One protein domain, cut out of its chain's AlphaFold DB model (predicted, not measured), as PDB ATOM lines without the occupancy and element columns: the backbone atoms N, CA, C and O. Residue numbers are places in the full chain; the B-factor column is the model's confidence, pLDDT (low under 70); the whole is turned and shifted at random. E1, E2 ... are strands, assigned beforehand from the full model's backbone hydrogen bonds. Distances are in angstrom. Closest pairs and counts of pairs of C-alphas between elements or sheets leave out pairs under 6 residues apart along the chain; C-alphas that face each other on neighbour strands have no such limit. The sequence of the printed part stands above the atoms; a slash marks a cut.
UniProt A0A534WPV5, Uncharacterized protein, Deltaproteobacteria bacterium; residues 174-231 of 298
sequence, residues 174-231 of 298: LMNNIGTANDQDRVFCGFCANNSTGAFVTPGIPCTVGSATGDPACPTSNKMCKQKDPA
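This is residues 174 to 231 of the 298 residues of an uncharacterized protein of Deltaproteobacteria bacterium (UniProt A0A534WPV5). Little regular structure is here: a rounded body of loops, with a small two-strand hairpin, E2 and E3, in its middle and the long loop of residues 194 to 223 wrapping round it. The printed part has 58 residues, with three named strands in the order E1, E2, E3 holding only 10 of them; the class is all strand, and the sheet E2 - E3 is antiparallel. It is compact, with a radius of gyration of the C-alphas of 9.4 A and spans of 25 by 23 by 19 A.

Find C-alpha 184 at (213.192, 172.627, 190.547); E1 runs from there to residue 187, 6.6 A. E2 is residues 191 to 193, 6.4 A. E3, residues 224 to 226, 6.3 A, ends at C-alpha 226 (210.830, 169.334, 195.520).

In the hairpin of E2 and E3, at 133 degrees, look for N 191 and O 226, 2.8 A apart, within hydrogen-bond range. E1 pairs with no named strand and is apart from E2; its closest C-alpha to E3 is Gln 184, 6.4 A from that of Lys 226.

The C-alphas farthest apart, Thr 220 and Ala 231, are 26.2 A apart. The printed part has no cut; E2 to E3 is a long link of 30 residues. Look for pLDDT under 70 at residues 178 to 182 and 210 to 214.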
ATOM      1  N   LEU A 174     217.409 176.754 194.754       85.50
ATOM      2  CA  LEU A 174     217.530 175.827 193.641       85.50
ATOM      3  C   LEU A 174     217.752 174.416 194.189       85.50
ATOM      4  O   LEU A 174     218.771 174.153 194.830       85.50
ATOM      5  N   MET A 175     216.830 173.509 193.889       85.62
ATOM      6  CA  MET A 175     216.976 172.082 194.149       85.62
ATOM      7  C   MET A 175     217.557 171.406 192.915       85.62
ATOM      8  O   MET A 175     216.870 171.138 191.928       85.62
ATOM      9  N   ASN A 176     218.861 171.159 192.994       75.44
ATOM     10  CA  ASN A 176     219.645 170.506 191.960       75.44
ATOM     11  C   ASN A 176     219.527 168.977 192.094       75.44
ATOM     12  O   ASN A 176     220.451 168.295 192.536       75.44
ATOM     13  N   ASN A 177     218.355 168.437 191.765       74.94
ATOM     14  CA  ASN A 177     218.028 167.009 191.729       74.94
ATOM     15  C   ASN A 177     218.701 166.289 190.533       74.94
ATOM     16  O   ASN A 177     218.047 165.539 189.798       74.94
ATOM     17  N   ILE A 178     220.011 166.503 190.351       65.88
ATOM     18  CA  ILE A 178     220.834 165.984 189.247       65.88
ATOM     19  C   ILE A 178     220.498 164.515 188.947       65.88
ATOM     20  O   ILE A 178     220.470 163.672 189.838       65.88
ATOM     21  N   GLY A 179     220.297 164.172 187.672       60.53
ATOM     22  CA  GLY A 179     220.009 162.793 187.255       60.53
ATOM     23  C   GLY A 179     218.548 162.368 187.444       60.53
ATOM     24  O   GLY A 179     218.227 161.191 187.282       60.53
ATOM     25  N   THR A 180     217.656 163.314 187.743       59.16
ATOM     26  CA  THR A 180     216.200 163.132 187.731       59.16
ATOM     27  C   THR A 180     215.556 164.131 186.766       59.16
ATOM     28  O   THR A 180     216.104 165.198 186.510       59.16
ATOM     29  N   ALA A 181     214.390 163.807 186.204       58.25
ATOM     30  CA  ALA A 181     213.708 164.668 185.227       58.25
ATOM     31  C   ALA A 181     213.067 165.941 185.836       58.25
ATOM     32  O   ALA A 181     212.313 166.624 185.151       58.25
ATOM     33  N   ASN A 182     213.309 166.237 187.121       63.03
ATOM     34  CA  ASN A 182     212.558 167.228 187.898       63.03
ATOM     35  C   ASN A 182     213.471 168.098 188.789       63.03
ATOM     36  O   ASN A 182     213.231 168.235 189.995       63.03
ATOM     37  N   ASP A 183     214.515 168.694 188.209       75.81
ATOM     38  CA  ASP A 183     215.182 169.844 188.831       75.81
ATOM     39  C   ASP A 183     214.172 170.979 189.024       75.81
ATOM     40  O   ASP A 183     213.404 171.305 188.115       75.81
ATOM     41  N   GLN A 184     214.152 171.577 190.216       82.75
ATOM     42  CA  GLN A 184     213.192 172.627 190.547       82.75
ATOM     43  C   GLN A 184     213.914 173.819 191.171       82.75
ATOM     44  O   GLN A 184     214.608 173.700 192.175       82.75
ATOM     45  N   ASP A 185     213.740 174.989 190.563       85.06
ATOM     46  CA  ASP A 185     214.174 176.267 191.126       85.06
ATOM     47  C   ASP A 185     213.055 176.870 191.986       85.06
ATOM     48  O   ASP A 185     211.876 176.570 191.782       85.06
ATOM     49  N   ARG A 186     213.413 177.771 192.906       88.25
ATOM     50  CA  ARG A 186     212.471 178.486 193.784       88.25
ATOM     51  C   ARG A 186     211.672 177.542 194.684       88.25
ATOM     52  O   ARG A 186     210.465 177.707 194.849       88.25
ATOM     53  N   VAL A 187     212.357 176.565 195.272       89.44
ATOM     54  CA  VAL A 187     211.785 175.653 196.266       89.44
ATOM     55  C   VAL A 187     211.877 176.293 197.647       89.44
ATOM     56  O   VAL A 187     212.959 176.454 198.204       89.44
ATOM     57  N   PHE A 188     210.736 176.681 198.203       89.44
ATOM     58  CA  PHE A 188     210.578 177.179 199.569       89.44
ATOM     59  C   PHE A 188     210.377 176.041 200.568       89.44
ATOM     60  O   PHE A 188     210.777 176.155 201.727       89.44
ATOM     61  N   CYS A 189     209.734 174.955 200.142       88.06
ATOM     62  CA  CYS A 189     209.416 173.813 200.991       88.06
ATOM     63  C   CYS A 189     209.823 172.511 200.308       88.06
ATOM     64  O   CYS A 189     209.086 171.971 199.496       88.06
ATOM     65  N   GLY A 190     211.019 172.018 200.617       88.75
ATOM     66  CA  GLY A 190     211.506 170.765 200.059       88.75
ATOM     67  C   GLY A 190     210.845 169.553 200.711       88.75
ATOM     68  O   GLY A 190     210.881 169.400 201.933       88.75
ATOM     69  N   PHE A 191     210.282 168.672 199.887       89.50
ATOM     70  CA  PHE A 191     209.733 167.383 200.294       89.50
ATOM     71  C   PHE A 191     210.238 166.248 199.406       89.50
ATOM     72  O   PHE A 191     210.394 166.404 198.190       89.50
ATOM     73  N   CYS A 192     210.475 165.092 200.026       88.38
ATOM     74  CA  CYS A 192     210.970 163.913 199.330       88.38
ATOM     75  C   CYS A 192     209.953 163.405 198.301       88.38
ATOM     76  O   CYS A 192     208.776 163.200 198.613       88.38
ATOM     77  N   ALA A 193     210.426 163.122 197.089       87.31
ATOM     78  CA  ALA A 193     209.629 162.589 195.992       87.31
ATOM     79  C   ALA A 193     210.360 161.470 195.232       87.31
ATOM     80  O   ALA A 193     211.590 161.424 195.155       87.31
ATOM     81  N   ASN A 194     209.588 160.547 194.661       85.75
ATOM     82  CA  ASN A 194     210.085 159.431 193.862       85.75
ATOM     83  C   ASN A 194     210.721 159.928 192.562       85.75
ATOM     84  O   ASN A 194     210.059 160.597 191.773       85.75
ATOM     85  N   ASN A 195     211.971 159.542 192.314       77.69
ATOM     86  CA  ASN A 195     212.774 160.027 191.186       77.69
ATOM     87  C   ASN A 195     212.211 159.718 189.787       77.69
ATOM     88  O   ASN A 195     212.566 160.400 188.829       77.69
ATOM     89  N   SER A 196     211.358 158.702 189.677       77.69
ATOM     90  CA  SER A 196     210.831 158.195 188.412       77.69
ATOM     91  C   SER A 196     209.422 158.712 188.140       77.69
ATOM     92  O   SER A 196     209.096 159.042 187.005       77.69
ATOM     93  N   THR A 197     208.581 158.802 189.175       83.50
ATOM     94  CA  THR A 197     207.168 159.186 189.031       83.50
ATOM     95  C   THR A 197     206.872 160.624 189.446       83.50
ATOM     96  O   THR A 197     205.801 161.135 189.137       83.50
ATOM     97  N   GLY A 198     207.774 161.291 190.176       82.69
ATOM     98  CA  GLY A 198     207.514 162.623 190.726       82.69
ATOM     99  C   GLY A 198     206.580 162.645 191.936       82.69
ATOM    100  O   GLY A 198     206.333 163.729 192.466       82.69
ATOM    101  N   ALA A 199     206.085 161.483 192.377       86.06
ATOM    102  CA  ALA A 199     205.141 161.362 193.480       86.06
ATOM    103  C   ALA A 199     205.812 161.631 194.835       86.06
ATOM    104  O   ALA A 199     206.885 161.097 195.121       86.06
ATOM    105  N   PHE A 200     205.164 162.429 195.679       87.69
ATOM    106  CA  PHE A 200     205.645 162.746 197.023       87.69
ATOM    107  C   PHE A 200     205.517 161.551 197.976       87.69
ATOM    108  O   PHE A 200     204.581 160.757 197.872       87.69
ATOM    109  N   VAL A 201     206.452 161.431 198.922       86.00
ATOM    110  CA  VAL A 201     206.391 160.423 199.994       86.00
ATOM    111  C   VAL A 201     205.214 160.719 200.932       86.00
ATOM    112  O   VAL A 201     204.987 161.873 201.295       86.00
ATOM    113  N   THR A 202     204.494 159.677 201.357       81.62
ATOM    114  CA  THR A 202     203.443 159.758 202.386       81.62
ATOM    115  C   THR A 202     203.788 158.818 203.548       81.62
ATOM    116  O   THR A 202     203.980 157.627 203.293       81.62
ATOM    117  N   PRO A 203     203.837 159.293 204.809       74.88
ATOM    118  CA  PRO A 203     203.728 160.694 205.231       74.88
ATOM    119  C   PRO A 203     204.891 161.538 204.691       74.88
ATOM    120  O   PRO A 203     205.964 161.016 204.395       74.88
ATOM    121  N   GLY A 204     204.658 162.839 204.521       80.38
ATOM    122  CA  GLY A 204     205.647 163.735 203.931       80.38
ATOM    123  C   GLY A 204     206.942 163.793 204.742       80.38
ATOM    124  O   GLY A 204     206.913 163.923 205.963       80.38
ATOM    125  N   ILE A 205     208.078 163.707 204.049       84.44
ATOM    126  CA  ILE A 205     209.411 163.822 204.647       84.44
ATOM    127  C   ILE A 205     210.040 165.125 204.140       84.44
ATOM    128  O   ILE A 205     210.148 165.289 202.920       84.44
ATOM    129  N   PRO A 206     210.413 166.062 205.033       86.50
ATOM    130  CA  PRO A 206     211.080 167.288 204.630       86.50
ATOM    131  C   PRO A 206     212.505 166.989 204.161       86.50
ATOM    132  O   PRO A 206     213.180 166.109 204.692       86.50
ATOM    133  N   CYS A 207     212.966 167.759 203.189       85.81
ATOM    134  CA  CYS A 207     214.327 167.707 202.675       85.81
ATOM    135  C   CYS A 207     214.812 169.127 202.378       85.81
ATOM    136  O   CYS A 207     214.022 170.047 202.148       85.81
ATOM    137  N   THR A 208     216.122 169.325 202.423       80.19
ATOM    138  CA  THR A 208     216.762 170.637 202.281       80.19
ATOM    139  C   THR A 208     217.806 170.661 201.177       80.19
ATOM    140  O   THR A 208     218.226 171.748 200.784       80.19
ATOM    141  N   VAL A 209     218.180 169.502 200.623       72.31
ATOM    142  CA  VAL A 209     219.138 169.421 199.517       72.31
ATOM    143  C   VAL A 209     218.587 168.631 198.328       72.31
ATOM    144  O   VAL A 209     218.127 167.501 198.454       72.31
ATOM    145  N   GLY A 210     218.672 169.222 197.136       67.81
ATOM    146  CA  GLY A 210     218.600 168.479 195.876       67.81
ATOM    147  C   GLY A 210     220.001 168.000 195.500       67.81
ATOM    148  O   GLY A 210     220.937 168.799 195.509       67.81
ATOM    149  N   SER A 211     220.173 166.708 195.217       63.69
ATOM    150  CA  SER A 211     221.457 166.139 194.778       63.69
ATOM    151  C   SER A 211     221.249 164.868 193.953       63.69
ATOM    152  O   SER A 211     220.273 164.148 194.167       63.69
ATOM    153  N   ALA A 212     222.223 164.518 193.102       58.59
ATOM    154  CA  ALA A 212     222.300 163.215 192.422       58.59
ATOM    155  C   ALA A 212     222.260 162.023 193.385       58.59
ATOM    156  O   ALA A 212     221.749 160.950 193.062       58.59
ATOM    157  N   THR A 213     222.804 162.203 194.587       63.09
ATOM    158  CA  THR A 213     222.803 161.172 195.629       63.09
ATOM    159  C   THR A 213     221.510 161.163 196.446       63.09
ATOM    160  O   THR A 213     221.292 160.218 197.207       63.09
ATOM    161  N   GLY A 214     220.640 162.156 196.249       67.75
ATOM    162  CA  GLY A 214     219.478 162.460 197.076       67.75
ATOM    163  C   GLY A 214     219.823 163.104 198.413       67.75
ATOM    164  O   GLY A 214     220.970 163.043 198.863       67.75
ATOM    165  N   ASP A 215     218.817 163.712 199.038       76.38
ATOM    166  CA  ASP A 215     218.885 164.136 200.437       76.38
ATOM    167  C   ASP A 215     218.991 162.897 201.349       76.38
ATOM    168  O   ASP A 215     218.221 161.951 201.156       76.38
ATOM    169  N   PRO A 216     219.914 162.857 202.331       77.81
ATOM    170  CA  PRO A 216     220.010 161.748 203.281       77.81
ATOM    171  C   PRO A 216     218.745 161.539 204.129       77.81
ATOM    172  O   PRO A 216     218.542 160.436 204.634       77.81
ATOM    173  N   ALA A 217     217.892 162.557 204.283       82.19
ATOM    174  CA  ALA A 217     216.588 162.417 204.925       82.19
ATOM    175  C   ALA A 217     215.604 161.600 204.073       82.19
ATOM    176  O   ALA A 217     214.653 161.023 204.604       82.19
ATOM    177  N   CYS A 218     215.821 161.527 202.757       84.12
ATOM    178  CA  CYS A 218     214.909 160.860 201.851       84.12
ATOM    179  C   CYS A 218     215.176 159.348 201.710       84.12
ATOM    180  O   CYS A 218     216.327 158.910 201.645       84.12
ATOM    181  N   PRO A 219     214.117 158.523 201.561       84.44
ATOM    182  CA  PRO A 219     214.256 157.100 201.262       84.44
ATOM    183  C   PRO A 219     215.040 156.836 199.967       84.44
ATOM    184  O   PRO A 219     215.037 157.640 199.037       84.44
ATOM    185  N   THR A 220     215.654 155.655 199.856       75.38
ATOM    186  CA  THR A 220     216.574 155.294 198.759       75.38
ATOM    187  C   THR A 220     215.979 155.395 197.348       75.38
ATOM    188  O   THR A 220     216.724 155.666 196.409       75.38
ATOM    189  N   SER A 221     214.662 155.229 197.186       73.25
ATOM    190  CA  SER A 221     213.946 155.386 195.901       73.25
ATOM    191  C   SER A 221     213.340 156.787 195.696       73.25
ATOM    192  O   SER A 221     212.760 157.081 194.651       73.25
ATOM    193  N   ASN A 222     213.473 157.672 196.685       76.12
ATOM    194  CA  ASN A 222     212.765 158.949 196.775       76.12
ATOM    195  C   ASN A 222     213.744 160.111 196.943       76.12
ATOM    196  O   ASN A 222     213.542 160.996 197.760       76.12
ATOM    197  N   LYS A 223     214.816 160.086 196.151       77.00
ATOM    198  CA  LYS A 223     215.962 160.999 196.245       77.00
ATOM    199  C   LYS A 223     215.675 162.444 195.823       77.00
ATOM    200  O   LYS A 223     216.536 163.290 196.032       77.00
ATOM    201  N   MET A 224     214.525 162.740 195.214       82.38
ATOM    202  CA  MET A 224     214.231 164.108 194.781       82.38
ATOM    203  C   MET A 224     213.743 164.943 195.945       82.38
ATOM    204  O   MET A 224     212.867 164.503 196.687       82.38
ATOM    205  N   CYS A 225     214.240 166.170 196.022       87.50
ATOM    206  CA  CYS A 225     213.700 167.180 196.904       87.50
ATOM    207  C   CYS A 225     212.976 168.246 196.081       87.50
ATOM    208  O   CYS A 225     213.581 168.898 195.231       87.50
ATOM    209  N   LYS A 226     211.665 168.391 196.280       87.81
ATOM    210  CA  LYS A 226     210.830 169.334 195.520       87.81
ATOM    211  C   LYS A 226     209.619 169.793 196.328       87.81
ATOM    212  O   LYS A 226     209.269 169.173 197.324       87.81
ATOM    213  N   GLN A 227     208.970 170.853 195.874       90.19
ATOM    214  CA  GLN A 227     207.573 171.171 196.192       90.19
ATOM    215  C   GLN A 227     206.697 170.892 194.969       90.19
ATOM    216  O   GLN A 227     207.217 170.488 193.922       90.19
ATOM    217  N   LYS A 228     205.375 171.038 195.092       87.25
ATOM    218  CA  LYS A 228     204.439 170.769 193.997       87.25
ATOM    219  C   LYS A 228     204.759 171.615 192.770       87.25
ATOM    220  O   LYS A 228     205.312 171.069 191.814       87.25
ATOM    221  N   ASP A 229     204.521 172.917 192.857       86.31
ATOM    222  CA  ASP A 229     204.855 173.868 191.804       86.31
ATOM    223  C   ASP A 229     206.028 174.762 192.224       86.31
ATOM    224  O   ASP A 229     206.156 175.105 193.398       86.31
ATOM    225  N   PRO A 230     206.943 175.131 191.305       85.81
ATOM    226  CA  PRO A 230     208.037 176.039 191.630       85.81
ATOM    227  C   PRO A 230     207.503 177.427 191.991       85.81
ATOM    228  O   PRO A 230     206.494 177.873 191.448       85.81
ATOM    229  N   ALA A 231     208.267 178.155 192.805       85.44
ATOM    230  CA  ALA A 231     207.911 179.466 193.340       85.44
ATOM    231  C   ALA A 231     206.839 179.398 194.450       85.44
ATOM    232  O   ALA A 231     206.819 178.439 195.217       85.44
TER     233      ALA A 231